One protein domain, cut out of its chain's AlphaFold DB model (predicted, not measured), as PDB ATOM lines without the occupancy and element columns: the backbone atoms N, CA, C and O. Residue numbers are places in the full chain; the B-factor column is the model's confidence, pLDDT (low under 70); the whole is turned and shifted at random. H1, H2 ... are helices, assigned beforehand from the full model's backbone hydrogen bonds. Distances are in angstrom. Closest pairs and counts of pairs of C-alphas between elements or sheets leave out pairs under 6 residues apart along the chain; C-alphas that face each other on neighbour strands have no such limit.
ATOM      1  N   PHE A   8     108.199 129.295  67.410       52.12
ATOM      2  CA  PHE A   8     109.642 129.291  67.671       52.12
ATOM      3  C   PHE A   8     110.019 129.923  69.021       52.12
ATOM      4  O   PHE A   8     111.033 129.557  69.604       52.12
ATOM      5  N   ALA A   9     109.186 130.818  69.562       55.06
ATOM      6  CA  ALA A   9     109.434 131.446  70.862       55.06
ATOM      7  C   ALA A   9     109.262 130.467  72.040       55.06
ATOM      8  O   ALA A   9     109.969 130.583  73.035       55.06
ATOM      9  N   LEU A  10     108.380 129.467  71.915       54.19
ATOM     10  CA  LEU A  10     108.157 128.485  72.982       54.19
ATOM     11  C   LEU A  10     109.312 127.470  73.093       54.19
ATOM     12  O   LEU A  10     109.628 127.007  74.183       54.19
ATOM     13  N   LEU A  11     109.970 127.157  71.971       53.47
ATOM     14  CA  LEU A  11     111.088 126.206  71.911       53.47
ATOM     15  C   LEU A  11     112.395 126.777  72.477       53.47
ATOM     16  O   LEU A  11     113.190 126.034  73.043       53.47
ATOM     17  N   VAL A  12     112.603 128.094  72.391       56.50
ATOM     18  CA  VAL A  12     113.805 128.747  72.942       56.50
ATOM     19  C   VAL A  12     113.713 128.932  74.466       56.50
ATOM     20  O   VAL A  12     114.740 128.939  75.136       56.50
ATOM     21  N   CYS A  13     112.509 128.978  75.049       54.84
ATOM     22  CA  CYS A  13     112.337 129.037  76.509       54.84
ATOM     23  C   CYS A  13     112.617 127.707  77.230       54.84
ATOM     24  O   CYS A  13     112.852 127.722  78.434       54.84
ATOM     25  N   LEU A  14     112.619 126.573  76.522       55.06
ATOM     26  CA  LEU A  14     112.948 125.264  77.104       55.06
ATOM     27  C   LEU A  14     114.420 124.867  76.904       55.06
ATOM     28  O   LEU A  14     114.891 123.948  77.563       55.06
ATOM     29  N   GLY A  15     115.147 125.548  76.014       53.91
ATOM     30  CA  GLY A  15     116.505 125.165  75.609       53.91
ATOM     31  C   GLY A  15     117.643 126.032  76.156       53.91
ATOM     32  O   GLY A  15     118.752 125.909  75.646       53.91
ATOM     33  N   GLY A  16     117.402 126.941  77.113       54.34
ATOM     34  CA  GLY A  16     118.342 128.049  77.362       54.34
ATOM     35  C   GLY A  16     118.501 128.587  78.787       54.34
ATOM     36  O   GLY A  16     118.849 129.756  78.910       54.34
ATOM     37  N   CYS A  17     118.278 127.800  79.849       57.72
ATOM     38  CA  CYS A  17     118.468 128.292  81.230       57.72
ATOM     39  C   CYS A  17     119.229 127.374  82.203       57.72
ATOM     40  O   CYS A  17     119.172 127.618  83.406       57.72
ATOM     41  N   THR A  18     119.993 126.378  81.753       55.81
ATOM     42  CA  THR A  18     120.909 125.673  82.664       55.81
ATOM     43  C   THR A  18     122.341 125.985  82.271       55.81
ATOM     44  O   THR A  18     122.894 125.483  81.299       55.81
ATOM     45  N   SER A  19     122.959 126.892  83.032       52.41
ATOM     46  CA  SER A  19     124.406 126.847  83.202       52.41
ATOM     47  C   SER A  19     124.716 125.483  83.805       52.41
ATOM     48  O   SER A  19     124.585 125.310  85.014       52.41
ATOM     49  N   ASP A  20     125.040 124.523  82.945       54.41
ATOM     50  CA  ASP A  20     125.412 123.146  83.266       54.41
ATOM     51  C   ASP A  20     126.740 123.143  84.039       54.41
ATOM     52  O   ASP A  20     127.821 122.843  83.531       54.41
ATOM     53  N   LYS A  21     126.685 123.571  85.298       60.59
ATOM     54  CA  LYS A  21     127.646 123.140  86.299       60.59
ATOM     55  C   LYS A  21     127.039 121.879  86.901       60.59
ATOM     56  O   LYS A  21     125.907 121.967  87.375       60.59
ATOM     57  N   PRO A  22     127.731 120.729  86.875       58.62
ATOM     58  CA  PRO A  22     127.238 119.528  87.529       58.62
ATOM     59  C   PRO A  22     127.174 119.814  89.030       58.62
ATOM     60  O   PRO A  22     128.186 119.786  89.729       58.62
ATOM     61  N   VAL A  23     125.990 120.180  89.512       68.69
ATOM     62  CA  VAL A  23     125.719 120.274  90.941       68.69
ATOM     63  C   VAL A  23     125.613 118.837  91.423       68.69
ATOM     64  O   VAL A  23     124.773 118.079  90.941       68.69
ATOM     65  N   VAL A  24     126.523 118.437  92.308       75.00
ATOM     66  CA  VAL A  24     126.485 117.113  92.927       75.00
ATOM     67  C   VAL A  24     125.261 117.087  93.832       75.00
ATOM     68  O   VAL A  24     125.231 117.764  94.857       75.00
ATOM     69  N   VAL A  25     124.248 116.343  93.407       81.81
ATOM     70  CA  VAL A  25     123.020 116.107  94.161       81.81
ATOM     71  C   VAL A  25     122.921 114.633  94.531       81.81
ATOM     72  O   VAL A  25     123.492 113.775  93.853       81.81
ATOM     73  N   ASP A  26     122.236 114.348  95.630       81.12
ATOM     74  CA  ASP A  26     121.931 112.987  96.063       81.12
ATOM     75  C   ASP A  26     120.814 112.338  95.216       81.12
ATOM     76  O   ASP A  26     120.311 112.911  94.249       81.12
ATOM     77  N   GLU A  27     120.406 111.120  95.587       78.69
ATOM     78  CA  GLU A  27     119.318 110.387  94.918       78.69
ATOM     79  C   GLU A  27     117.958 111.109  95.011       78.69
ATOM     80  O   GLU A  27     117.093 110.927  94.156       78.69
ATOM     81  N   ALA A  28     117.781 111.972  96.014       80.88
ATOM     82  CA  ALA A  28     116.605 112.818  96.185       80.88
ATOM     83  C   ALA A  28     116.716 114.162  95.436       80.88
ATOM     84  O   ALA A  28     115.781 114.966  95.479       80.88
ATOM     85  N   GLY A  29     117.822 114.413  94.728       83.75
ATOM     86  CA  GLY A  29     118.062 115.655  93.999       83.75
ATOM     87  C   GLY A  29     118.449 116.843  94.886       83.75
ATOM     88  O   GLY A  29     118.334 117.984  94.441       83.75
ATOM     89  N   MET A  30     118.902 116.599  96.116       84.94
ATOM     90  CA  MET A  30     119.326 117.617  97.077       84.94
ATOM     91  C   MET A  30     120.840 117.795  97.094       84.94
ATOM     92  O   MET A  30     121.603 116.827  97.017       84.94
ATOM     93  N   THR A  31     121.288 119.041  97.237       90.12
ATOM     94  CA  THR A  31     122.705 119.328  97.492       90.12
ATOM     95  C   THR A  31     123.075 118.996  98.943       90.12
ATOM     96  O   THR A  31     122.200 118.967  99.817       90.12
ATOM     97  N   PRO A  32     124.369 118.793  99.251       86.38
ATOM     98  CA  PRO A  32     124.823 118.590 100.626       86.38
ATOM     99  C   PRO A  32     124.401 119.713 101.589       86.38
ATOM    100  O   PRO A  32     124.096 119.445 102.751       86.38
ATOM    101  N   GLU A  33     124.351 120.964 101.122       87.31
ATOM    102  CA  GLU A  33     123.887 122.095 101.934       87.31
ATOM    103  C   GLU A  33     122.395 121.979 102.271       87.31
ATOM    104  O   GLU A  33     122.013 122.135 103.429       87.31
ATOM    105  N   GLN A  34     121.562 121.627 101.288       85.75
ATOM    106  CA  GLN A  34     120.118 121.457 101.485       85.75
ATOM    107  C   GLN A  34     119.802 120.312 102.455       85.75
ATOM    108  O   GLN A  34     118.908 120.435 103.290       85.75
ATOM    109  N   GLN A  35     120.569 119.222 102.396       86.69
ATOM    110  CA  GLN A  35     120.455 118.125 103.360       86.69
ATOM    111  C   GLN A  35     120.800 118.570 104.786       86.69
ATOM    112  O   GLN A  35     120.124 118.174 105.737       86.69
ATOM    113  N   ALA A  36     121.857 119.370 104.952       86.69
ATOM    114  CA  ALA A  36     122.275 119.862 106.260       86.69
ATOM    115  C   ALA A  36     121.217 120.794 106.870       86.69
ATOM    116  O   ALA A  36     120.881 120.646 108.046       86.69
ATOM    117  N   GLU A  37     120.648 121.693 106.064       86.06
ATOM    118  CA  GLU A  37     119.545 122.569 106.471       86.06
ATOM    119  C   GLU A  37     118.292 121.769 106.837       86.06
ATOM    120  O   GLU A  37     117.696 122.002 107.890       86.06
ATOM    121  N   GLN A  38     117.919 120.775 106.023       84.12
ATOM    122  CA  GLN A  38     116.773 119.918 106.312       84.12
ATOM    123  C   GLN A  38     116.978 119.123 107.604       84.12
ATOM    124  O   GLN A  38     116.054 119.008 108.407       84.12
ATOM    125  N   LYS A  39     118.183 118.595 107.833       85.19
ATOM    126  CA  LYS A  39     118.504 117.856 109.056       85.19
ATOM    127  C   LYS A  39     118.427 118.751 110.293       85.19
ATOM    128  O   LYS A  39     117.837 118.333 111.284       85.19
ATOM    129  N   ALA A  40     118.979 119.962 110.221       86.00
ATOM    130  CA  ALA A  40     118.899 120.933 111.309       86.00
ATOM    131  C   ALA A  40     117.444 121.330 111.605       86.00
ATOM    132  O   ALA A  40     117.045 121.381 112.765       86.00
ATOM    133  N   TYR A  41     116.632 121.534 110.564       83.69
ATOM    134  CA  TYR A  41     115.206 121.823 110.714       83.69
ATOM    135  C   TYR A  41     114.440 120.658 111.353       83.69
ATOM    136  O   TYR A  41     113.619 120.871 112.238       83.69
ATOM    137  N   VAL A  42     114.717 119.418 110.941       85.38
ATOM    138  CA  VAL A  42     114.110 118.231 111.562       85.38
ATOM    139  C   VAL A  42     114.502 118.144 113.035       85.38
ATOM    140  O   VAL A  42     113.629 117.929 113.862       85.38
ATOM    141  N   GLU A  43     115.767 118.375 113.383       83.19
ATOM    142  CA  GLU A  43     116.231 118.362 114.776       83.19
ATOM    143  C   GLU A  43     115.573 119.459 115.635       83.19
ATOM    144  O   GLU A  43     115.220 119.208 116.786       83.19
ATOM    145  N   GLU A  44     115.346 120.653 115.078       78.44
ATOM    146  CA  GLU A  44     114.631 121.739 115.762       78.44
ATOM    147  C   GLU A  44     113.141 121.418 115.972       78.44
ATOM    148  O   GLU A  44     112.562 121.775 117.000       78.44
ATOM    149  N   MET A  45     112.522 120.722 115.016       77.19
ATOM    150  CA  MET A  45     111.085 120.433 115.024       77.19
ATOM    151  C   MET A  45     110.709 119.133 115.750       77.19
ATOM    152  O   MET A  45     109.585 119.038 116.242       77.19
ATOM    153  N   ASP A  46     111.606 118.142 115.819       80.12
ATOM    154  CA  ASP A  46     111.342 116.832 116.443       80.12
ATOM    155  C   ASP A  46     111.300 116.921 117.980       80.12
ATOM    156  O   ASP A  46     110.750 116.044 118.642       80.12
ATOM    157  N   GLY A  47     111.798 118.029 118.550       66.44
ATOM    158  CA  GLY A  47     111.775 118.304 119.985       66.44
ATOM    159  C   GLY A  47     112.445 117.204 120.826       66.44
ATOM    160  O   GLY A  47     112.897 116.176 120.324       66.44
TER     161      GLY A  47
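This is residues 8 to 47 of the 51 residues of an uncharacterized protein of Planctomycetes bacterium Poly21 (UniProt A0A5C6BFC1). One straight helix, H2, makes one end of a long, drawn-out chain, and a long link without a named element leads from it to the single short helix H1 at the far end. The link loops sideways just before H2, at about residues 24 to 31, and residues 8 to 22, of which 8 to 12 belong to H1, stick out as a free arm. The 40 printed residues hold two named helices, H1 then H2, and no named strand; the class is all helix. The whole is extended, with a radius of gyration of the C-alphas of 16.5 A and spans of 53 by 19 by 15 A.

H2, residues 32 to 46, and H1, residues 8 to 12, are apart. In H2 every O i to N i+4 pair is within hydrogen-bond range; in H1 0 of 1 is, and 0 of 2 O i to N i+3 pairs.

H2 runs 20.9 A from C-alpha 32 at (124.823, 118.590, 100.626) to C-alpha 46 at (111.342, 116.832, 116.443). H1 begins at C-alpha 8, (109.642, 129.291, 67.671).

The C-alphas farthest apart, Phe 8 and Gly 47, are 53.5 A apart. The printed part has no cut, and the link of 19 residues is long. Confidence is under 70 at residues 8 to 23 and 47.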